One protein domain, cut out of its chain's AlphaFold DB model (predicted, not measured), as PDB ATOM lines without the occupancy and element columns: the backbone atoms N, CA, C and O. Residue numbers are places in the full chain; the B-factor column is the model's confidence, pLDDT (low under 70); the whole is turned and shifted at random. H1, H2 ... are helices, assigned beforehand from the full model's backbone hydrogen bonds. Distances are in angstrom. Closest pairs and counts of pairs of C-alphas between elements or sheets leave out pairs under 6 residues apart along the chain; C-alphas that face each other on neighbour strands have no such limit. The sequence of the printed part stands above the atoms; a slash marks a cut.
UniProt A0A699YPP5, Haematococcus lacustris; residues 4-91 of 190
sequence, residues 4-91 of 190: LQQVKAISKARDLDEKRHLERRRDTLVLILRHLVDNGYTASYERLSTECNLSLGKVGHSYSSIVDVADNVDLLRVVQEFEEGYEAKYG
ATOM      1  N   LEU A   4      25.422  -5.145 -42.073       75.88
ATOM      2  CA  LEU A   4      25.666  -3.854 -41.418       75.88
ATOM      3  C   LEU A   4      25.172  -2.648 -42.235       75.88
ATOM      4  O   LEU A   4      24.734  -1.654 -41.655       75.88
ATOM      5  N   GLN A   5      25.236  -2.706 -43.569       79.94
ATOM      6  CA  GLN A   5      24.665  -1.668 -44.434       79.94
ATOM      7  C   GLN A   5      23.134  -1.709 -44.406       79.94
ATOM      8  O   GLN A   5      22.508  -0.652 -44.417       79.94
ATOM      9  N   GLN A   6      22.533  -2.900 -44.310       80.31
ATOM     10  CA  GLN A   6      21.080  -3.058 -44.200       80.31
ATOM     11  C   GLN A   6      20.551  -2.540 -42.857       80.31
ATOM     12  O   GLN A   6      19.607  -1.756 -42.843       80.31
ATOM     13  N   VAL A   7      21.200  -2.876 -41.736       84.62
ATOM     14  CA  VAL A   7      20.813  -2.367 -40.407       84.62
ATOM     15  C   VAL A   7      20.931  -0.841 -40.343       84.62
ATOM     16  O   VAL A   7      20.004  -0.173 -39.891       84.62
ATOM     17  N   LYS A   8      22.016  -0.259 -40.878       85.81
ATOM     18  CA  LYS A   8      22.173   1.206 -40.956       85.81
ATOM     19  C   LYS A   8      21.124   1.868 -41.852       85.81
ATOM     20  O   LYS A   8      20.661   2.958 -41.526       85.81
ATOM     21  N   ALA A   9      20.743   1.231 -42.961       86.31
ATOM     22  CA  ALA A   9      19.685   1.731 -43.835       86.31
ATOM     23  C   ALA A   9      18.316   1.720 -43.136       86.31
ATOM     24  O   ALA A   9      17.572   2.688 -43.259       86.31
ATOM     25  N   ILE A  10      18.018   0.675 -42.357       86.69
ATOM     26  CA  ILE A  10      16.777   0.566 -41.578       86.69
ATOM     27  C   ILE A  10      16.730   1.620 -40.468       86.69
ATOM     28  O   ILE A  10      15.716   2.301 -40.336       86.69
ATOM     29  N   SER A  11      17.809   1.806 -39.701       86.81
ATOM     30  CA  SER A  11      17.856   2.850 -38.666       86.81
ATOM     31  C   SER A  11      17.699   4.245 -39.269       86.81
ATOM     32  O   SER A  11      16.852   5.007 -38.826       86.81
ATOM     33  N   LYS A  12      18.412   4.543 -40.363       88.44
ATOM     34  CA  LYS A  12      18.276   5.829 -41.061       88.44
ATOM     35  C   LYS A  12      16.864   6.047 -41.615       88.44
ATOM     36  O   LYS A  12      16.389   7.178 -41.627       88.44
ATOM     37  N   ALA A  13      16.201   4.993 -42.092       87.12
ATOM     38  CA  ALA A  13      14.810   5.077 -42.532       87.12
ATOM     39  C   ALA A  13      13.874   5.417 -41.361       87.12
ATOM     40  O   ALA A  13      13.045   6.311 -41.499       87.12
ATOM     41  N   ARG A  14      14.070   4.783 -40.195       87.19
ATOM     42  CA  ARG A  14      13.320   5.093 -38.969       87.19
ATOM     43  C   ARG A  14      13.525   6.538 -38.518       87.19
ATOM     44  O   ARG A  14      12.539   7.235 -38.319       87.19
ATOM     45  N   ASP A  15      14.768   7.015 -38.470       87.44
ATOM     46  CA  ASP A  15      15.080   8.394 -38.067       87.44
ATOM     47  C   ASP A  15      14.426   9.430 -39.004       87.44
ATOM     48  O   ASP A  15      13.936  10.477 -38.575       87.44
ATOM     49  N   LEU A  16      14.399   9.143 -40.313       86.06
ATOM     50  CA  LEU A  16      13.741  10.003 -41.301       86.06
ATOM     51  C   LEU A  16      12.220  10.016 -41.133       86.06
ATOM     52  O   LEU A  16      11.605  11.075 -41.269       86.06
ATOM     53  N   ASP A  17      11.611   8.869 -40.843       85.00
ATOM     54  CA  ASP A  17      10.173   8.791 -40.602       85.00
ATOM     55  C   ASP A  17       9.789   9.476 -39.287       85.00
ATOM     56  O   ASP A  17       8.824  10.239 -39.268       85.00
ATOM     57  N   GLU A  18      10.575   9.319 -38.221       86.31
ATOM     58  CA  GLU A  18      10.392  10.048 -36.960       86.31
ATOM     59  C   GLU A  18      10.473  11.561 -37.166       86.31
ATOM     60  O   GLU A  18       9.585  12.298 -36.730       86.31
ATOM     61  N   LYS A  19      11.471  12.035 -37.918       83.19
ATOM     62  CA  LYS A  19      11.579  13.454 -38.275       83.19
ATOM     63  C   LYS A  19      10.345  13.941 -39.039       83.19
ATOM     64  O   LYS A  19       9.788  14.979 -38.693       83.19
ATOM     65  N   ARG A  20       9.866  13.171 -40.022       84.81
ATOM     66  CA  ARG A  20       8.634  13.491 -40.765       84.81
ATOM     67  C   ARG A  20       7.405  13.515 -39.862       84.81
ATOM     68  O   ARG A  20       6.512  14.331 -40.066       84.81
ATOM     69  N   HIS A  21       7.327  12.625 -38.875       83.75
ATOM     70  CA  HIS A  21       6.240  12.620 -37.901       83.75
ATOM     71  C   HIS A  21       6.257  13.873 -37.022       83.75
ATOM     72  O   HIS A  21       5.202  14.472 -36.801       83.75
ATOM     73  N   LEU A  22       7.436  14.295 -36.564       82.50
ATOM     74  CA  LEU A  22       7.605  15.526 -35.791       82.50
ATOM     75  C   LEU A  22       7.258  16.770 -36.618       82.50
ATOM     76  O   LEU A  22       6.552  17.648 -36.123       82.50
ATOM     77  N   GLU A  23       7.683  16.820 -37.881       80.62
ATOM     78  CA  GLU A  23       7.348  17.906 -38.811       80.62
ATOM     79  C   GLU A  23       5.836  17.993 -39.043       80.62
ATOM     80  O   GLU A  23       5.250  19.041 -38.791       80.62
ATOM     81  N   ARG A  24       5.166  16.880 -39.371       85.12
ATOM     82  CA  ARG A  24       3.699  16.863 -39.535       85.12
ATOM     83  C   ARG A  24       2.966  17.299 -38.271       85.12
ATOM     84  O   ARG A  24       1.957  18.000 -38.353       85.12
ATOM     85  N   ARG A  25       3.450  16.875 -37.099       84.12
ATOM     86  CA  ARG A  25       2.873  17.283 -35.814       84.12
ATOM     87  C   ARG A  25       2.991  18.792 -35.631       84.12
ATOM     88  O   ARG A  25       2.003  19.425 -35.274       84.12
ATOM     89  N   ARG A  26       4.166  19.362 -35.900       82.75
ATOM     90  CA  ARG A  26       4.384  20.809 -35.851       82.75
ATOM     91  C   ARG A  26       3.467  21.533 -36.837       82.75
ATOM     92  O   ARG A  26       2.769  22.448 -36.424       82.75
ATOM     93  N   ASP A  27       3.413  21.096 -38.090       83.12
ATOM     94  CA  ASP A  27       2.616  21.745 -39.136       83.12
ATOM     95  C   ASP A  27       1.113  21.729 -38.790       83.12
ATOM     96  O   ASP A  27       0.421  22.733 -38.942       83.12
ATOM     97  N   THR A  28       0.620  20.629 -38.209       84.44
ATOM     98  CA  THR A  28      -0.764  20.528 -37.708       84.44
ATOM     99  C   THR A  28      -1.042  21.537 -36.591       84.44
ATOM    100  O   THR A  28      -2.089  22.181 -36.582       84.44
ATOM    101  N   LEU A  29      -0.113  21.697 -35.644       84.00
ATOM    102  CA  LEU A  29      -0.267  22.651 -34.543       84.00
ATOM    103  C   LEU A  29      -0.272  24.099 -35.037       84.00
ATOM    104  O   LEU A  29      -1.085  24.891 -34.569       84.00
ATOM    105  N   VAL A  30       0.588  24.433 -36.000       83.06
ATOM    106  CA  VAL A  30       0.638  25.775 -36.599       83.06
ATOM    107  C   VAL A  30      -0.684  26.096 -37.317       83.06
ATOM    108  O   VAL A  30      -1.228  27.180 -37.116       83.06
ATOM    109  N   LEU A  31      -1.267  25.132 -38.047       84.50
ATOM    110  CA  LEU A  31      -2.592  25.282 -38.672       84.50
ATOM    111  C   LEU A  31      -3.708  25.534 -37.649       84.50
ATOM    112  O   LEU A  31      -4.554  26.403 -37.859       84.50
ATOM    113  N   ILE A  32      -3.710  24.805 -36.530       85.50
ATOM    114  CA  ILE A  32      -4.704  24.999 -35.464       85.50
ATOM    115  C   ILE A  32      -4.534  26.374 -34.818       85.50
ATOM    116  O   ILE A  32      -5.515  27.089 -34.633       85.50
ATOM    117  N   LEU A  33      -3.302  26.761 -34.484       82.81
ATOM    118  CA  LEU A  33      -3.028  28.054 -33.863       82.81
ATOM    119  C   LEU A  33      -3.487  29.212 -34.757       82.81
ATOM    120  O   LEU A  33      -4.123  30.138 -34.260       82.81
ATOM    121  N   ARG A  34      -3.243  29.133 -36.070       83.56
ATOM    122  CA  ARG A  34      -3.736  30.118 -37.039       83.56
ATOM    123  C   ARG A  34      -5.261  30.171 -37.078       83.56
ATOM    124  O   ARG A  34      -5.830  31.251 -36.950       83.56
ATOM    125  N   HIS A  35      -5.915  29.012 -37.146       84.69
ATOM    126  CA  HIS A  35      -7.372  28.925 -37.108       84.69
ATOM    127  C   HIS A  35      -7.953  29.566 -35.836       84.69
ATOM    128  O   HIS A  35      -8.972  30.252 -35.897       84.69
ATOM    129  N   LEU A  36      -7.298  29.401 -34.681       84.69
ATOM    130  CA  LEU A  36      -7.728  30.050 -33.441       84.69
ATOM    131  C   LEU A  36      -7.615  31.577 -33.509       84.69
ATOM    132  O   LEU A  36      -8.514  32.264 -33.030       84.69
ATOM    133  N   VAL A  37      -6.547  32.103 -34.111       83.12
ATOM    134  CA  VAL A  37      -6.352  33.549 -34.291       83.12
ATOM    135  C   VAL A  37      -7.383  34.129 -35.258       83.12
ATOM    136  O   VAL A  37      -8.043  35.107 -34.909       83.12
ATOM    137  N   ASP A  38      -7.578  33.509 -36.424       81.75
ATOM    138  CA  ASP A  38      -8.502  34.000 -37.456       81.75
ATOM    139  C   ASP A  38      -9.969  33.986 -36.983       81.75
ATOM    140  O   ASP A  38     -10.753  34.858 -37.355       81.75
ATOM    141  N   ASN A  39     -10.337  33.048 -36.099       85.19
ATOM    142  CA  ASN A  39     -11.673  32.978 -35.491       85.19
ATOM    143  C   ASN A  39     -11.803  33.778 -34.179       85.19
ATOM    144  O   ASN A  39     -12.856  33.752 -33.542       85.19
ATOM    145  N   GLY A  40     -10.752  34.482 -33.746       82.62
ATOM    146  CA  GLY A  40     -10.785  35.328 -32.551       82.62
ATOM    147  C   GLY A  40     -10.765  34.575 -31.214       82.62
ATOM    148  O   GLY A  40     -11.038  35.171 -30.172       82.62
ATOM    149  N   TYR A  41     -10.402  33.289 -31.196       87.81
ATOM    150  CA  TYR A  41     -10.225  32.487 -29.978       87.81
ATOM    151  C   TYR A  41      -8.891  32.804 -29.275       87.81
ATOM    152  O   TYR A  41      -8.056  31.926 -29.049       87.81
ATOM    153  N   THR A  42      -8.684  34.069 -28.908       82.12
ATOM    154  CA  THR A  42      -7.417  34.596 -28.371       82.12
ATOM    155  C   THR A  42      -6.984  33.919 -27.069       82.12
ATOM    156  O   THR A  42      -5.833  33.511 -26.941       82.12
ATOM    157  N   ALA A  43      -7.912  33.701 -26.134       86.38
ATOM    158  CA  ALA A  43      -7.620  33.025 -24.867       86.38
ATOM    159  C   ALA A  43      -7.193  31.556 -25.059       86.38
ATOM    160  O   ALA A  43      -6.325  31.052 -24.345       86.38
ATOM    161  N   SER A  44      -7.797  30.860 -26.028       87.56
ATOM    162  CA  SER A  44      -7.429  29.481 -26.375       87.56
ATOM    163  C   SER A  44      -6.081  29.431 -27.087       87.56
ATOM    164  O   SER A  44      -5.281  28.542 -26.813       87.56
ATOM    165  N   TYR A  45      -5.815  30.404 -27.962       84.00
ATOM    166  CA  TYR A  45      -4.535  30.558 -28.644       84.00
ATOM    167  C   TYR A  45      -3.383  30.762 -27.654       84.00
ATOM    168  O   TYR A  45      -2.370  30.080 -27.767       84.00
ATOM    169  N   GLU A  46      -3.535  31.642 -26.660       83.75
ATOM    170  CA  GLU A  46      -2.481  31.903 -25.671       83.75
ATOM    171  C   GLU A  46      -2.134  30.647 -24.868       83.75
ATOM    172  O   GLU A  46      -0.963  30.277 -24.774       83.75
ATOM    173  N   ARG A  47      -3.150  29.937 -24.360       86.88
ATOM    174  CA  ARG A  47      -2.949  28.675 -23.632       86.88
ATOM    175  C   ARG A  47      -2.272  27.631 -24.513       86.88
ATOM    176  O   ARG A  47      -1.232  27.093 -24.138       86.88
ATOM    177  N   LEU A  48      -2.788  27.414 -25.722       83.25
ATOM    178  CA  LEU A  48      -2.228  26.429 -26.642       83.25
ATOM    179  C   LEU A  48      -0.800  26.789 -27.082       83.25
ATOM    180  O   LEU A  48       0.036  25.901 -27.215       83.25
ATOM    181  N   SER A  49      -0.495  28.076 -27.264       81.38
ATOM    182  CA  SER A  49       0.849  28.556 -27.598       81.38
ATOM    183  C   SER A  49       1.842  28.281 -26.467       81.38
ATOM    184  O   SER A  49       2.941  27.782 -26.730       81.38
ATOM    185  N   THR A  50       1.438  28.511 -25.209       83.06
ATOM    186  CA  THR A  50       2.269  28.177 -24.040       83.06
ATOM    187  C   THR A  50       2.490  26.674 -23.887       83.06
ATOM    188  O   THR A  50       3.607  26.246 -23.609       83.06
ATOM    189  N   GLU A  51       1.468  25.853 -24.138       82.81
ATOM    190  CA  GLU A  51       1.563  24.390 -24.039       82.81
ATOM    191  C   GLU A  51       2.399  23.781 -25.173       82.81
ATOM    192  O   GLU A  51       3.182  22.854 -24.959       82.81
ATOM    193  N   CYS A  52       2.260  24.310 -26.389       72.25
ATOM    194  CA  CYS A  52       2.963  23.789 -27.557       72.25
ATOM    195  C   CYS A  52       4.412  24.277 -27.649       72.25
ATOM    196  O   CYS A  52       5.148  23.767 -28.490       72.25
ATOM    197  N   ASN A  53       4.827  25.249 -26.823       69.56
ATOM    198  CA  ASN A  53       6.085  25.994 -26.985       69.56
ATOM    199  C   ASN A  53       6.276  26.515 -28.426       69.56
ATOM    200  O   ASN A  53       7.396  26.666 -28.911       69.56
ATOM    201  N   LEU A  54       5.165  26.761 -29.125       66.06
ATOM    202  CA  LEU A  54       5.118  27.273 -30.487       66.06
ATOM    203  C   LEU A  54       4.496  28.659 -30.406       66.06
ATOM    204  O   LEU A  54       3.333  28.817 -30.032       66.06
ATOM    205  N   SER A  55       5.286  29.673 -30.725       56.72
ATOM    206  CA  SER A  55       4.790  31.036 -30.893       56.72
ATOM    207  C   SER A  55       4.548  31.251 -32.383       56.72
ATOM    208  O   SER A  55       5.507  31.158 -33.150       56.72
ATOM    209  N   LEU A  56       3.312  31.552 -32.814       54.16
ATOM    210  CA  LEU A  56       3.144  32.181 -34.130       54.16
ATOM    211  C   LEU A  56       3.884  33.509 -34.034       54.16
ATOM    212  O   LEU A  56       3.595  34.337 -33.164       54.16
ATOM    213  N   GLY A  57       4.929  33.649 -34.841       46.34
ATOM    214  CA  GLY A  57       5.834  34.775 -34.741       46.34
ATOM    215  C   GLY A  57       5.063  36.075 -34.914       46.34
ATOM    216  O   GLY A  57       4.632  36.403 -36.015       46.34
ATOM    217  N   LYS A  58       4.970  36.870 -33.843       42.84
ATOM    218  CA  LYS A  58       4.917  38.319 -34.021       42.84
ATOM    219  C   LYS A  58       6.117  38.679 -34.890       42.84
ATOM    220  O   LYS A  58       7.257  38.362 -34.547       42.84
ATOM    221  N   VAL A  59       5.835  39.301 -36.029       42.12
ATOM    222  CA  VAL A  59       6.815  39.895 -36.936       42.12
ATOM    223  C   VAL A  59       7.605  40.937 -36.140       42.12
ATOM    224  O   VAL A  59       7.184  42.079 -35.999       42.12
ATOM    225  N   GLY A  60       8.705  40.519 -35.515       35.56
ATOM    226  CA  GLY A  60       9.474  41.380 -34.623       35.56
ATOM    227  C   GLY A  60      10.303  40.601 -33.608       35.56
ATOM    228  O   GLY A  60       9.869  40.391 -32.485       35.56
ATOM    229  N   HIS A  61      11.527  40.248 -34.010       34.69
ATOM    230  CA  HIS A  61      12.663  39.897 -33.141       34.69
ATOM    231  C   HIS A  61      12.580  38.573 -32.355       34.69
ATOM    232  O   HIS A  61      12.396  38.569 -31.146       34.69
ATOM    233  N   SER A  62      12.855  37.446 -33.023       33.28
ATOM    234  CA  SER A  62      13.900  36.483 -32.611       33.28
ATOM    235  C   SER A  62      13.916  35.290 -33.575       33.28
ATOM    236  O   SER A  62      12.911  34.610 -33.780       33.28
ATOM    237  N   TYR A  63      15.062  35.059 -34.212       38.47
ATOM    238  CA  TYR A  63      15.312  33.963 -35.147       38.47
ATOM    239  C   TYR A  63      15.429  32.629 -34.386       38.47
ATOM    240  O   TYR A  63      16.522  32.268 -33.970       38.47
ATOM    241  N   SER A  64      14.332  31.887 -34.205       37.25
ATOM    242  CA  SER A  64      14.361  30.415 -34.074       37.25
ATOM    243  C   SER A  64      12.932  29.852 -34.082       37.25
ATOM    244  O   SER A  64      12.287  29.743 -33.044       37.25
ATOM    245  N   SER A  65      12.440  29.495 -35.271       45.06
ATOM    246  CA  SER A  65      11.093  28.968 -35.579       45.06
ATOM    247  C   SER A  65       9.950  29.989 -35.723       45.06
ATOM    248  O   SER A  65       8.859  29.822 -35.193       45.06
ATOM    249  N   ILE A  66      10.161  31.011 -36.558       51.75
ATOM    250  CA  ILE A  66       9.058  31.745 -37.200       51.75
ATOM    251  C   ILE A  66       8.455  30.807 -38.256       51.75
ATOM    252  O   ILE A  66       8.872  30.812 -39.412       51.75
ATOM    253  N   VAL A  67       7.562  29.915 -37.838       54.66
ATOM    254  CA  VAL A  67       6.760  29.105 -38.759       54.66
ATOM    255  C   VAL A  67       5.359  29.678 -38.696       54.66
ATOM    256  O   VAL A  67       4.639  29.448 -37.728       54.66
ATOM    257  N   ASP A  68       5.018  30.487 -39.692       58.03
ATOM    258  CA  ASP A  68       3.638  30.897 -39.929       58.03
ATOM    259  C   ASP A  68       3.019  29.970 -40.982       58.03
ATOM    260  O   ASP A  68       3.732  29.297 -41.737       58.03
ATOM    261  N   VAL A  69       1.692  29.901 -41.001       60.06
ATOM    262  CA  VAL A  69       0.965  29.169 -42.039       60.06
ATOM    263  C   VAL A  69       1.199  29.861 -43.382       60.06
ATOM    264  O   VAL A  69       1.193  31.086 -43.467       60.06
ATOM    265  N   ALA A  70       1.428  29.082 -44.439       63.69
ATOM    266  CA  ALA A  70       1.532  29.622 -45.789       63.69
ATOM    267  C   ALA A  70       0.164  30.136 -46.272       63.69
ATOM    268  O   ALA A  70      -0.852  29.485 -46.041       63.69
ATOM    269  N   ASP A  71       0.142  31.250 -47.009       65.06
ATOM    270  CA  ASP A  71      -1.085  31.932 -47.467       65.06
ATOM    271  C   ASP A  71      -2.051  31.044 -48.283       65.06
ATOM    272  O   ASP A  71      -3.217  31.383 -48.483       65.06
ATOM    273  N   ASN A  72      -1.576  29.905 -48.790       69.62
ATOM    274  CA  ASN A  72      -2.346  28.954 -49.588       69.62
ATOM    275  C   ASN A  72      -2.971  27.803 -48.783       69.62
ATOM    276  O   ASN A  72      -3.597  26.931 -49.389       69.62
ATOM    277  N   VAL A  73      -2.808  27.764 -47.458       70.00
ATOM    278  CA  VAL A  73      -3.296  26.664 -46.614       70.00
ATOM    279  C   VAL A  73      -4.109  27.214 -45.443       70.00
ATOM    280  O   VAL A  73      -3.631  28.025 -44.668       70.00
ATOM    281  N   ASP A  74      -5.333  26.719 -45.282       80.50
ATOM    282  CA  ASP A  74      -6.164  26.910 -44.088       80.50
ATOM    283  C   ASP A  74      -6.776  25.554 -43.721       80.50
ATOM    284  O   ASP A  74      -7.033  24.716 -44.591       80.50
ATOM    285  N   LEU A  75      -7.017  25.330 -42.432       84.44
ATOM    286  CA  LEU A  75      -7.671  24.143 -41.907       84.44
ATOM    287  C   LEU A  75      -9.017  23.884 -42.599       84.44
ATOM    288  O   LEU A  75      -9.325  22.733 -42.908       84.44
ATOM    289  N   LEU A  76      -9.786  24.937 -42.903       83.88
ATOM    290  CA  LEU A  76     -11.047  24.804 -43.638       83.88
ATOM    291  C   LEU A  76     -10.825  24.245 -45.051       83.88
ATOM    292  O   LEU A  76     -11.528  23.329 -45.479       83.88
ATOM    293  N   ARG A  77      -9.801  24.747 -45.749       86.44
ATOM    294  CA  ARG A  77      -9.429  24.284 -47.090       86.44
ATOM    295  C   ARG A  77      -8.936  22.837 -47.078       86.44
ATOM    296  O   ARG A  77      -9.344  22.054 -47.927       86.44
ATOM    297  N   VAL A  78      -8.118  22.460 -46.094       88.62
ATOM    298  CA  VAL A  78      -7.634  21.078 -45.925       88.62
ATOM    299  C   VAL A  78      -8.798  20.107 -45.721       88.62
ATOM    300  O   VAL A  78      -8.807  19.019 -46.295       88.62
ATOM    301  N   VAL A  79      -9.797  20.500 -44.927       88.25
ATOM    302  CA  VAL A  79     -11.010  19.700 -44.727       88.25
ATOM    303  C   VAL A  79     -11.778  19.537 -46.038       88.25
ATOM    304  O   VAL A  79     -12.147  18.415 -46.379       88.25
ATOM    305  N   GLN A  80     -11.970  20.618 -46.791       88.81
ATOM    306  CA  GLN A  80     -12.659  20.572 -48.079       88.81
ATOM    307  C   GLN A  80     -11.945  19.654 -49.086       88.81
ATOM    308  O   GLN A  80     -12.568  18.755 -49.647       88.81
ATOM    309  N   GLU A  81     -10.632  19.816 -49.269       90.25
ATOM    310  CA  GLU A  81      -9.837  18.979 -50.181       90.25
ATOM    311  C   GLU A  81      -9.861  17.497 -49.765       90.25
ATOM    312  O   GLU A  81      -9.879  16.598 -50.611       90.25
ATOM    313  N   PHE A  82      -9.913  17.216 -48.459       89.88
ATOM    314  CA  PHE A  82     -10.079  15.858 -47.946       89.88
ATOM    315  C   PHE A  82     -11.466  15.281 -48.255       89.88
ATOM    316  O   PHE A  82     -11.562  14.118 -48.653       89.88
ATOM    317  N   GLU A  83     -12.535  16.064 -48.093       89.94
ATOM    318  CA  GLU A  83     -13.893  15.634 -48.434       89.94
ATOM    319  C   GLU A  83     -14.032  15.319 -49.921       89.94
ATOM    320  O   GLU A  83     -14.501  14.233 -50.265       89.94
ATOM    321  N   GLU A  84     -13.568  16.225 -50.781       91.88
ATOM    322  CA  GLU A  84     -13.597  16.076 -52.237       91.88
ATOM    323  C   GLU A  84     -12.743  14.884 -52.689       91.88
ATOM    324  O   GLU A  84     -13.190  14.044 -53.472       91.88
ATOM    325  N   GLY A  85     -11.530  14.745 -52.146       91.19
ATOM    326  CA  GLY A  85     -10.637  13.633 -52.464       91.19
ATOM    327  C   GLY A  85     -11.165  12.275 -51.993       91.19
ATOM    328  O   GLY A  85     -10.948  11.257 -52.657       91.19
ATOM    329  N   TYR A  86     -11.863  12.232 -50.858       90.56
ATOM    330  CA  TYR A  86     -12.482  11.014 -50.343       90.56
ATOM    331  C   TYR A  86     -13.756  10.660 -51.125       90.56
ATOM    332  O   TYR A  86     -13.953   9.499 -51.487       90.56
ATOM    333  N   GLU A  87     -14.581  11.649 -51.467       91.56
ATOM    334  CA  GLU A  87     -15.755  11.460 -52.318       91.56
ATOM    335  C   GLU A  87     -15.365  10.980 -53.721       91.56
ATOM    336  O   GLU A  87     -15.948  10.018 -54.214       91.56
ATOM    337  N   ALA A  88     -14.315  11.548 -54.318       92.25
ATOM    338  CA  ALA A  88     -13.805  11.116 -55.618       92.25
ATOM    339  C   ALA A  88     -13.289   9.665 -55.609       92.25
ATOM    340  O   ALA A  88     -13.471   8.936 -56.582       92.25
ATOM    341  N   LYS A  89     -12.651   9.222 -54.515       92.00
ATOM    342  CA  LYS A  89     -12.101   7.859 -54.397       92.00
ATOM    343  C   LYS A  89     -13.145   6.806 -54.039       92.00
ATOM    344  O   LYS A  89     -13.038   5.671 -54.492       92.00
ATOM    345  N   TYR A  90     -14.111   7.156 -53.192       89.31
ATOM    346  CA  TYR A  90     -15.004   6.187 -52.546       89.31
ATOM    347  C   TYR A  90     -16.493   6.415 -52.853       89.31
ATOM    348  O   TYR A  90     -17.336   5.644 -52.391       89.31
ATOM    349  N   GLY A  91     -16.837   7.456 -53.619       87.19
ATOM    350  CA  GLY A  91     -18.207   7.789 -54.031       87.19
ATOM    351  C   GLY A  91     -19.119   8.235 -52.885       87.19
ATOM    352  O   GLY A  91     -20.342   8.180 -53.008       87.19
TER     353      GLY A  91
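What this domain is: This is residues 4 to 91 of the 190 residues of a protein of Haematococcus lacustris (UniProt A0A699YPP5). What shape does the printed part make? Two helical arms stick out as a V from a small body: residues 4 to 25 of the long helix H1, and residues 79 to 90 of H3 with Gly 91. In the body the short helix H2 folds back beside the last part of H1 as a helical hairpin, and a long stretch with no named element leads from H2 to the beginning of H3. What is it made of, and how large is it? The 88 printed residues hold three named helices, in the order H1, H2, H3, and no named strand: the class is all helix. The whole is loose, with a radius of gyration of the C-alphas of 17.4 A, and flat, spanning 53 by 46 by 21 A.

How they stand to each other: Which helix comes back along the first? H1, residues 4 to 38, touches H2, residues 42 to 52, with its residues 29 to 37 alone; the closest C-alphas are those of Leu 36 and Tyr 45, 5.8 A apart. They form a helical hairpin, a shallow tilt of 17 degrees, opposite ways. Where does the third helix meet the others? H3, residues 75 to 90, only just touches H1, with 3 pairs of C-alphas within 8 A, and does so with residue 75 alone; the closest C-alphas are those of Leu 31 and Leu 75, 6.1 A apart. Their lines stand at a steep tilt of 59 degrees, opposite ways, while H2 and H3 are apart. What do the backbones show? In H1, H2 and H3 every O i to N i+4 pair is within hydrogen-bond range.

Where its parts are: Where does the first helix run? H1 begins at C-alpha 4, (25.666, -3.854, -41.418), and ends at C-alpha 38, (-8.502, 34.000, -37.456), 51.1 A away. Where are the other two? H2, residues 42 to 52, measures 15.0 A from first to last C-alpha. H3, residues 75 to 90, measures 22.1 A and ends at C-alpha 90, (-15.004, 6.187, -52.546).

The domain as a whole: How far does it reach? The two C-alphas farthest apart are those of Leu 4 and Gly 40, 54.2 A; without the stretches that stand free, residues 4 to 25, 59 to 64 and 79 to 91, the body spans 25 by 23 by 17 A. Is it continuous? The printed part has no cut; the link from H1 to H2 is tight, and that from H2 to H3 is long, with 22 residues. Where is confidence low? The mean pLDDT of the printed part is 77.4, and residues 53 to 72 are under 70.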